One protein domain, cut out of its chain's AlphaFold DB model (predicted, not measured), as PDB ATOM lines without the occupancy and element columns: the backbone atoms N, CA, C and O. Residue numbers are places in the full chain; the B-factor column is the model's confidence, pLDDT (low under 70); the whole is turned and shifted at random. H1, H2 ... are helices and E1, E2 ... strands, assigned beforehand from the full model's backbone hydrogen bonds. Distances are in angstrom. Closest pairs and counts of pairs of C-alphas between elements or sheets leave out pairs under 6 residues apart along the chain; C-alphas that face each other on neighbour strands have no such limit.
ATOM      1  N   TYR A   2     220.723 172.877 169.019       63.84
ATOM      2  CA  TYR A   2     220.090 172.032 170.046       63.84
ATOM      3  C   TYR A   2     219.800 172.837 171.323       63.84
ATOM      4  O   TYR A   2     220.657 173.565 171.817       63.84
ATOM      5  N   LYS A   3     218.581 172.694 171.858       77.25
ATOM      6  CA  LYS A   3     218.079 173.464 173.015       77.25
ATOM      7  C   LYS A   3     218.487 172.875 174.376       77.25
ATOM      8  O   LYS A   3     218.138 173.440 175.412       77.25
ATOM      9  N   PHE A   4     219.181 171.735 174.389       84.88
ATOM     10  CA  PHE A   4     219.541 171.014 175.609       84.88
ATOM     11  C   PHE A   4     220.905 170.333 175.507       84.88
ATOM     12  O   PHE A   4     221.372 169.992 174.423       84.88
ATOM     13  N   CYS A   5     221.548 170.115 176.654       86.25
ATOM     14  CA  CYS A   5     222.787 169.346 176.723       86.25
ATOM     15  C   CYS A   5     222.487 167.844 176.619       86.25
ATOM     16  O   CYS A   5     221.787 167.309 177.475       86.25
ATOM     17  N   GLN A   6     223.073 167.150 175.642       82.31
ATOM     18  CA  GLN A   6     222.781 165.730 175.378       82.31
ATOM     19  C   GLN A   6     223.187 164.802 176.540       82.31
ATOM     20  O   GLN A   6     222.483 163.847 176.845       82.31
ATOM     21  N   ILE A   7     224.257 165.139 177.268       80.38
ATOM     22  CA  ILE A   7     224.766 164.329 178.392       80.38
ATOM     23  C   ILE A   7     224.006 164.572 179.693       80.38
ATOM     24  O   ILE A   7     223.741 163.651 180.461       80.38
ATOM     25  N   THR A   8     223.707 165.835 179.994       84.31
ATOM     26  CA  THR A   8     223.105 166.206 181.288       84.31
ATOM     27  C   THR A   8     221.598 166.405 181.209       84.31
ATOM     28  O   THR A   8     220.969 166.575 182.243       84.31
ATOM     29  N   GLY A   9     221.017 166.443 180.008       82.88
ATOM     30  CA  GLY A   9     219.605 166.760 179.783       82.88
ATOM     31  C   GLY A   9     219.213 168.199 180.127       82.88
ATOM     32  O   GLY A   9     218.045 168.551 179.993       82.88
ATOM     33  N   LYS A  10     220.160 169.042 180.562       86.50
ATOM     34  CA  LYS A  10     219.883 170.415 180.991       86.50
ATOM     35  C   LYS A  10     219.282 171.233 179.852       86.50
ATOM     36  O   LYS A  10     219.897 171.348 178.791       86.50
ATOM     37  N   LYS A  11     218.109 171.801 180.121       90.56
ATOM     38  CA  LYS A  11     217.354 172.708 179.256       90.56
ATOM     39  C   LYS A  11     217.409 174.126 179.817       90.56
ATOM     40  O   LYS A  11     217.800 174.340 180.964       90.56
ATOM     41  N   ASN A  12     217.011 175.089 178.995       91.94
ATOM     42  CA  ASN A  12     216.760 176.444 179.471       91.94
ATOM     43  C   ASN A  12     215.638 176.428 180.514       91.94
ATOM     44  O   ASN A  12     214.666 175.689 180.363       91.94
ATOM     45  N   VAL A  13     215.783 177.250 181.547       93.12
ATOM     46  CA  VAL A  13     214.801 177.366 182.630       93.12
ATOM     47  C   VAL A  13     214.100 178.713 182.511       93.12
ATOM     48  O   VAL A  13     214.735 179.718 182.188       93.12
ATOM     49  N   PHE A  14     212.792 178.742 182.747       95.12
ATOM     50  CA  PHE A  14     212.017 179.980 182.788       95.12
ATOM     51  C   PHE A  14     212.017 180.562 184.200       95.12
ATOM     52  O   PHE A  14     212.021 179.830 185.184       95.12
ATOM     53  N   GLY A  15     211.999 181.885 184.308       96.19
ATOM     54  CA  GLY A  15     211.773 182.553 185.585       96.19
ATOM     55  C   GLY A  15     211.519 184.040 185.412       96.19
ATOM     56  O   GLY A  15     211.181 184.502 184.321       96.19
ATOM     57  N   LYS A  16     211.670 184.803 186.495       97.31
ATOM     58  CA  LYS A  16     211.413 186.247 186.504       97.31
ATOM     59  C   LYS A  16     212.694 187.045 186.760       97.31
ATOM     60  O   LYS A  16     213.611 186.572 187.430       97.31
ATOM     61  N   LYS A  17     212.768 188.248 186.197       96.75
ATOM     62  CA  LYS A  17     213.651 189.326 186.651       96.75
ATOM     63  C   LYS A  17     212.822 190.187 187.602       96.75
ATOM     64  O   LYS A  17     211.705 190.559 187.252       96.75
ATOM     65  N   ILE A  18     213.343 190.434 188.796       96.38
ATOM     66  CA  ILE A  18     212.675 191.209 189.847       96.38
ATOM     67  C   ILE A  18     213.406 192.551 189.932       96.38
ATOM     68  O   ILE A  18     214.634 192.562 190.020       96.38
ATOM     69  N   SER A  19     212.685 193.667 189.810       96.62
ATOM     70  CA  SER A  19     213.245 195.005 190.047       96.62
ATOM     71  C   SER A  19     213.307 195.319 191.541       96.62
ATOM     72  O   SER A  19     212.660 194.658 192.346       96.62
ATOM     73  N   HIS A  20     214.026 196.381 191.902       96.69
ATOM     74  CA  HIS A  20     214.044 196.905 193.270       96.69
ATOM     75  C   HIS A  20     212.630 197.221 193.807       96.69
ATOM     76  O   HIS A  20     212.323 196.951 194.958       96.69
ATOM     77  N   SER A  21     211.736 197.691 192.932       97.31
ATOM     78  CA  SER A  21     210.309 197.923 193.207       97.31
ATOM     79  C   SER A  21     209.417 196.675 193.082       97.31
ATOM     80  O   SER A  21     208.209 196.795 192.899       97.31
ATOM     81  N   ASN A  22     209.990 195.468 193.109       95.75
ATOM     82  CA  ASN A  22     209.290 194.184 192.977       95.75
ATOM     83  C   ASN A  22     208.474 193.979 191.683       95.75
ATOM     84  O   ASN A  22     207.656 193.057 191.600       95.75
ATOM     85  N   LYS A  23     208.735 194.748 190.617       96.81
ATOM     86  CA  LYS A  23     208.142 194.490 189.296       96.81
ATOM     87  C   LYS A  23     208.771 193.234 188.693       96.81
ATOM     88  O   LYS A  23     209.995 193.120 188.595       96.81
ATOM     89  N   LYS A  24     207.927 192.282 188.282       97.38
ATOM     90  CA  LYS A  24     208.340 190.967 187.766       97.38
ATOM     91  C   LYS A  24     208.206 190.919 186.245       97.38
ATOM     92  O   LYS A  24     207.094 190.858 185.732       97.38
ATOM     93  N   SER A  25     209.321 190.846 185.520       97.06
ATOM     94  CA  SER A  25     209.328 190.599 184.070       97.06
ATOM     95  C   SER A  25     209.794 189.180 183.745       97.06
ATOM     96  O   SER A  25     210.608 188.596 184.459       97.06
ATOM     97  N   SER A  26     209.238 188.569 182.697       97.00
ATOM     98  CA  SER A  26     209.614 187.210 182.283       97.00
ATOM     99  C   SER A  26     211.039 187.172 181.730       97.00
ATOM    100  O   SER A  26     211.444 188.048 180.972       97.00
ATOM    101  N   ARG A  27     211.805 186.138 182.089       96.00
ATOM    102  CA  ARG A  27     213.144 185.893 181.543       96.00
ATOM    103  C   ARG A  27     213.421 184.409 181.352       96.00
ATOM    104  O   ARG A  27     212.792 183.549 181.966       96.00
ATOM    105  N   ILE A  28     214.441 184.123 180.550       94.19
ATOM    106  CA  ILE A  28     214.922 182.765 180.294       94.19
ATOM    107  C   ILE A  28     216.367 182.653 180.781       94.19
ATOM    108  O   ILE A  28     217.235 183.434 180.390       94.19
ATOM    109  N   PHE A  29     216.638 181.659 181.619       92.50
ATOM    110  CA  PHE A  29     217.981 181.246 182.002       92.50
ATOM    111  C   PHE A  29     218.527 180.309 180.927       92.50
ATOM    112  O   PHE A  29     218.187 179.123 180.870       92.50
ATOM    113  N   LYS A  30     219.355 180.858 180.035       90.12
ATOM    114  CA  LYS A  30     219.984 180.088 178.958       90.12
ATOM    115  C   LYS A  30     221.076 179.181 179.523       90.12
ATOM    116  O   LYS A  30     221.937 179.627 180.280       90.12
ATOM    117  N   THR A  31     221.075 177.916 179.116       90.06
ATOM    118  CA  THR A  31     222.211 177.026 179.373       90.06
ATOM    119  C   THR A  31     223.346 177.372 178.408       90.06
ATOM    120  O   THR A  31     223.117 177.495 177.208       90.06
ATOM    121  N   ASN A  32     224.580 177.493 178.910       87.25
ATOM    122  CA  ASN A  32     225.764 177.666 178.064       87.25
ATOM    123  C   ASN A  32     226.095 176.336 177.364       87.25
ATOM    124  O   ASN A  32     226.731 175.464 177.965       87.25
ATOM    125  N   ILE A  33     225.584 176.162 176.143       89.50
ATOM    126  CA  ILE A  33     225.752 174.972 175.303       89.50
ATOM    127  C   ILE A  33     226.733 175.307 174.177       89.50
ATOM    128  O   ILE A  33     226.575 176.305 173.483       89.50
ATOM    129  N   LEU A  34     227.719 174.436 173.977       87.38
ATOM    130  CA  LEU A  34     228.751 174.529 172.952       87.38
ATOM    131  C   LEU A  34     228.735 173.265 172.090       87.38
ATOM    132  O   LEU A  34     228.483 172.165 172.589       87.38
ATOM    133  N   ARG A  35     229.045 173.407 170.799       88.94
ATOM    134  CA  ARG A  35     229.288 172.267 169.907       88.94
ATOM    135  C   ARG A  35     230.729 171.793 170.095       88.94
ATOM    136  O   ARG A  35     231.655 172.593 169.977       88.94
ATOM    137  N   LYS A  36     230.923 170.512 170.404       85.75
ATOM    138  CA  LYS A  36     232.245 169.899 170.584       85.75
ATOM    139  C   LYS A  36     232.324 168.579 169.829       85.75
ATOM    140  O   LYS A  36     231.328 167.867 169.716       85.75
ATOM    141  N   ARG A  37     233.516 168.275 169.318       86.38
ATOM    142  CA  ARG A  37     233.814 167.022 168.628       86.38
ATOM    143  C   ARG A  37     234.509 166.079 169.602       86.38
ATOM    144  O   ARG A  37     235.445 166.491 170.282       86.38
ATOM    145  N   ILE A  38     234.020 164.852 169.692       83.56
ATOM    146  CA  ILE A  38     234.503 163.830 170.621       83.56
ATOM    147  C   ILE A  38     234.840 162.577 169.820       83.56
ATOM    148  O   ILE A  38     234.086 162.204 168.922       83.56
ATOM    149  N   PHE A  39     235.970 161.951 170.131       82.31
ATOM    150  CA  PHE A  39     236.424 160.737 169.464       82.31
ATOM    151  C   PHE A  39     235.952 159.491 170.213       82.31
ATOM    152  O   PHE A  39     236.250 159.337 171.395       82.31
ATOM    153  N   LEU A  40     235.216 158.606 169.541       80.75
ATOM    154  CA  LEU A  40     234.834 157.305 170.079       80.75
ATOM    155  C   LEU A  40     235.827 156.241 169.634       80.75
ATOM    156  O   LEU A  40     235.861 155.891 168.456       80.75
ATOM    157  N   ILE A  41     236.537 155.671 170.601       80.00
ATOM    158  CA  ILE A  41     237.508 154.597 170.374       80.00
ATOM    159  C   ILE A  41     236.799 153.348 169.826       80.00
ATOM    160  O   ILE A  41     237.172 152.851 168.772       80.00
ATOM    161  N   ASN A  42     235.685 152.926 170.439       77.81
ATOM    162  CA  ASN A  42     234.963 151.703 170.051       77.81
ATOM    163  C   ASN A  42     234.449 151.704 168.603       77.81
ATOM    164  O   ASN A  42     234.328 150.652 167.992       77.81
ATOM    165  N   LYS A  43     234.083 152.876 168.070       78.38
ATOM    166  CA  LYS A  43     233.570 153.019 166.696       78.38
ATOM    167  C   LYS A  43     234.610 153.608 165.742       78.38
ATOM    168  O   LYS A  43     234.270 153.833 164.584       78.38
ATOM    169  N   ASN A  44     235.814 153.909 166.237       82.56
ATOM    170  CA  ASN A  44     236.889 154.622 165.546       82.56
ATOM    171  C   ASN A  44     236.396 155.852 164.750       82.56
ATOM    172  O   ASN A  44     236.719 156.037 163.578       82.56
ATOM    173  N   LYS A  45     235.519 156.664 165.359       83.50
ATOM    174  CA  LYS A  45     234.797 157.756 164.678       83.50
ATOM    175  C   LYS A  45     234.678 158.997 165.552       83.50
ATOM    176  O   LYS A  45     234.516 158.922 166.770       83.50
ATOM    177  N   TRP A  46     234.682 160.159 164.905       82.81
ATOM    178  CA  TRP A  46     234.396 161.441 165.543       82.81
ATOM    179  C   TRP A  46     232.896 161.734 165.536       82.81
ATOM    180  O   TRP A  46     232.241 161.617 164.504       82.81
ATOM    181  N   ILE A  47     232.357 162.183 166.669       83.12
ATOM    182  CA  ILE A  47     230.956 162.592 166.801       83.12
ATOM    183  C   ILE A  47     230.874 164.042 167.265       83.12
ATOM    184  O   ILE A  47     231.587 164.473 168.175       83.12
ATOM    185  N   ASN A  48     229.959 164.789 166.652       84.62
ATOM    186  CA  ASN A  48     229.607 166.140 167.066       84.62
ATOM    187  C   ASN A  48     228.501 166.091 168.128       84.62
ATOM    188  O   ASN A  48     227.404 165.608 167.860       84.62
ATOM    189  N   ILE A  49     228.776 166.620 169.322       85.38
ATOM    190  CA  ILE A  49     227.850 166.621 170.463       85.38
ATOM    191  C   ILE A  49     227.654 168.057 170.965       85.38
ATOM    192  O   ILE A  49     228.584 168.867 171.011       85.38
ATOM    193  N   PHE A  50     226.423 168.377 171.365       86.81
ATOM    194  CA  PHE A  50     226.070 169.624 172.036       86.81
ATOM    195  C   PHE A  50     226.182 169.464 173.555       86.81
ATOM    196  O   PHE A  50     225.433 168.721 174.203       86.81
ATOM    197  N   LEU A  51     227.133 170.190 174.143       86.56
ATOM    198  CA  LEU A  51     227.551 170.026 175.530       86.56
ATOM    199  C   LEU A  51     227.537 171.329 176.305       86.56
ATOM    200  O   LEU A  51     227.974 172.367 175.829       86.56
ATOM    201  N   SER A  52     227.099 171.240 177.556       89.38
ATOM    202  CA  SER A  52     227.362 172.289 178.535       89.38
ATOM    203  C   SER A  52     228.724 172.080 179.196       89.38
ATOM    204  O   SER A  52     229.229 170.955 179.234       89.38
ATOM    205  N   LYS A  53     229.282 173.132 179.810       88.69
ATOM    206  CA  LYS A  53     230.526 173.036 180.603       88.69
ATOM    207  C   LYS A  53     230.465 171.929 181.670       88.69
ATOM    208  O   LYS A  53     231.423 171.186 181.849       88.69
ATOM    209  N   LYS A  54     229.309 171.751 182.328       87.00
ATOM    210  CA  LYS A  54     229.104 170.658 183.301       87.00
ATOM    211  C   LYS A  54     229.116 169.282 182.629       87.00
ATOM    212  O   LYS A  54     229.664 168.346 183.198       87.00
ATOM    213  N   GLY A  55     228.538 169.157 181.433       86.56
ATOM    214  CA  GLY A  55     228.591 167.919 180.648       86.56
ATOM    215  C   GLY A  55     230.019 167.538 180.256       86.56
ATOM    216  O   GLY A  55     230.397 166.383 180.399       86.56
ATOM    217  N   LEU A  56     230.822 168.526 179.862       87.00
ATOM    218  CA  LEU A  56     232.237 168.356 179.539       87.00
ATOM    219  C   LEU A  56     233.065 167.921 180.762       87.00
ATOM    220  O   LEU A  56     233.825 166.966 180.667       87.00
ATOM    221  N   LYS A  57     232.838 168.516 181.943       88.19
ATOM    222  CA  LYS A  57     233.482 168.063 183.195       88.19
ATOM    223  C   LYS A  57     233.144 166.603 183.542       88.19
ATOM    224  O   LYS A  57     234.014 165.869 183.992       88.19
ATOM    225  N   ILE A  58     231.893 166.181 183.335       86.06
ATOM    226  CA  ILE A  58     231.458 164.798 183.604       86.06
ATOM    227  C   ILE A  58     232.125 163.808 182.643       86.06
ATOM    228  O   ILE A  58     232.516 162.731 183.080       86.06
ATOM    229  N   LEU A  59     232.278 164.175 181.366       81.75
ATOM    230  CA  LEU A  59     232.990 163.350 180.384       81.75
ATOM    231  C   LEU A  59     234.442 163.105 180.780       81.75
ATOM    232  O   LEU A  59     234.900 161.971 180.717       81.75
ATOM    233  N   TYR A  60     235.151 164.152 181.202       84.12
ATOM    234  CA  TYR A  60     236.541 163.998 181.624       84.12
ATOM    235  C   TYR A  60     236.672 163.185 182.910       84.12
ATOM    236  O   TYR A  60     237.590 162.385 183.020       84.12
ATOM    237  N   LYS A  61     235.743 163.347 183.863       84.62
ATOM    238  CA  LYS A  61     235.790 162.612 185.134       84.62
ATOM    239  C   LYS A  61     235.517 161.112 184.970       84.62
ATOM    240  O   LYS A  61     236.197 160.309 185.590       84.62
ATOM    241  N   ASN A  62     234.500 160.741 184.193       79.12
ATOM    242  CA  ASN A  62     234.028 159.353 184.121       79.12
ATOM    243  C   ASN A  62     234.603 158.580 182.920       79.12
ATOM    244  O   ASN A  62     234.251 157.419 182.721       79.12
ATOM    245  N   GLY A  63     235.409 159.233 182.080       67.94
ATOM    246  CA  GLY A  63     235.728 158.741 180.746       67.94
ATOM    247  C   GLY A  63     234.524 158.800 179.793       67.94
ATOM    248  O   GLY A  63     233.371 159.021 180.181       67.94
ATOM    249  N   LEU A  64     234.785 158.595 178.498       64.25
ATOM    250  CA  LEU A  64     233.729 158.537 177.477       64.25
ATOM    251  C   LEU A  64     232.799 157.322 177.630       64.25
ATOM    252  O   LEU A  64     231.691 157.325 177.092       64.25
ATOM    253  N   SER A  65     233.242 156.299 178.356       60.31
ATOM    254  CA  SER A  65     232.591 154.997 178.492       60.31
ATOM    255  C   SER A  65     231.233 155.075 179.190       60.31
ATOM    256  O   SER A  65     230.295 154.401 178.781       60.31
ATOM    257  N   PHE A  66     231.071 155.929 180.203       51.38
ATOM    258  CA  PHE A  66     229.953 155.753 181.135       51.38
ATOM    259  C   PHE A  66     228.632 156.430 180.729       51.38
ATOM    260  O   PHE A  66     227.563 156.001 181.151       51.38
ATOM    261  N   LYS A  67     228.661 157.521 179.947       53.34
ATOM    262  CA  LYS A  67     227.469 158.389 179.784       53.34
ATOM    263  C   LYS A  67     226.976 158.586 178.353       53.34
ATOM    264  O   LYS A  67     225.852 159.044 178.166       53.34
ATOM    265  N   ILE A  68     227.788 158.236 177.356       55.28
ATOM    266  CA  ILE A  68     227.408 158.320 175.937       55.28
ATOM    267  C   ILE A  68     226.532 157.122 175.524       55.28
ATOM    268  O   ILE A  68     225.673 157.281 174.657       55.28
ATOM    269  N   LEU A  69     226.671 155.970 176.195       50.81
ATOM    270  CA  LEU A  69     225.908 154.748 175.899       50.81
ATOM    271  C   LEU A  69     224.391 154.909 176.108       50.81
ATOM    272  O   LEU A  69     223.606 154.383 175.330       50.81
ATOM    273  N   TYR A  70     223.962 155.704 177.091       50.94
ATOM    274  CA  TYR A  70     222.573 155.668 177.565       50.94
ATOM    275  C   TYR A  70     221.563 156.552 176.819       50.94
ATOM    276  O   TYR A  70     220.399 156.568 177.207       50.94
ATOM    277  N   LYS A  71     221.943 157.321 175.785       49.88
ATOM    278  CA  LYS A  71     220.967 158.244 175.154       49.88
ATOM    279  C   LYS A  71     220.947 158.362 173.636       49.88
ATOM    280  O   LYS A  71     220.041 159.015 173.132       49.88
ATOM    281  N   ASN A  72     221.880 157.740 172.919       44.94
ATOM    282  CA  ASN A  72     222.002 157.937 171.470       44.94
ATOM    283  C   ASN A  72     221.905 156.654 170.628       44.94
ATOM    284  O   ASN A  72     222.045 156.761 169.420       44.94
ATOM    285  N   ILE A  73     221.664 155.461 171.179       45.28
ATOM    286  CA  ILE A  73     221.571 154.255 170.325       45.28
ATOM    287  C   ILE A  73     220.215 154.179 169.596       45.28
ATOM    288  O   ILE A  73     220.185 153.887 168.408       45.28
ATOM    289  N   SER A  74     219.117 154.630 170.205       39.97
ATOM    290  CA  SER A  74     217.771 154.541 169.609       39.97
ATOM    291  C   SER A  74     217.465 155.525 168.464       39.97
ATOM    292  O   SER A  74     216.394 155.441 167.867       39.97
ATOM    293  N   HIS A  75     218.374 156.455 168.137       41.91
ATOM    294  CA  HIS A  75     218.155 157.454 167.077       41.91
ATOM    295  C   HIS A  75     219.027 157.261 165.827       41.91
ATOM    296  O   HIS A  75     218.680 157.811 164.786       41.91
TER     297      HIS A  75
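What this domain is: This is residues 2 to 75 of the 80 residues of the protein "50S ribosomal protein L28" of Candidatus Sulcia muelleri (UniProt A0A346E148). Two two-stranded hairpins stand end to end and make one long, thin shape, with the tip of the first hairpin, E1 and E2, at one end and the tip of the second, E3 and E4, at the other. After E4 the chain folds back as the short helix H1 alongside the second hairpin, while residues 63 to 75 trail on with no named element. The printed part has 74 residues, with four named strands and one named helix in the order E1, E2, E3, E4, H1; both sheets are antiparallel pairs, and the class is mixed, helices and strands. The whole is only just loose, close to extended, with a radius of gyration of the C-alphas of 16.6 A, and it spans 57 by 26 by 18 A, a rod in outline.

Where its parts are: Begin at Tyr 2 and pass residues 2 to 12 to reach C-alpha 13 at (214.801, 177.366, 182.630), where E1, residues 13 to 18, starts; it is 15.8 A long. E2, residues 24 to 29, returns over 14.9 A. Then find C-alpha 33 at (225.752, 174.972, 175.303), from which E3, residues 33 to 40, runs 20.5 A. E4, residues 45 to 52, covers 21.4 A. H1, residues 53 to 62, follows at once and ends after 14.6 A at C-alpha 62, (234.028, 159.353, 184.121).

How they stand to each other: Look first at the hairpin of E1 and E2, antiparallel at 144 degrees between their directions. The C-alphas of Phe 14 and Ile 28 face each other at 4.7 A, and N 17 and O 25 are within hydrogen-bond range at 2.8 A. E2 and E3 are apart, though a tight link of 3 residues joins them. The hairpin of E3 and E4 is antiparallel at 152 degrees; N 34 and O 51, 2.8 A, and N 47 and O 38, 2.8 A, are within hydrogen-bond range. Compare H1 with E3: their closest C-alphas are those of Ile 33 and Lys 53, 7.4 A apart, and their centres are 11.4 A apart. H1 is apart from both E1 and E2. In H1 every O i to N i+4 pair is within hydrogen-bond range.

The domain as a whole: The two C-alphas farthest apart are those of Ser 21 and Asn 44, at 57.8 A. The printed part has no cut, and the four links between named elements are tight. The mean pLDDT of the printed part is 81.4; look for values under 70 at residue 2 and at residues 63 to 75.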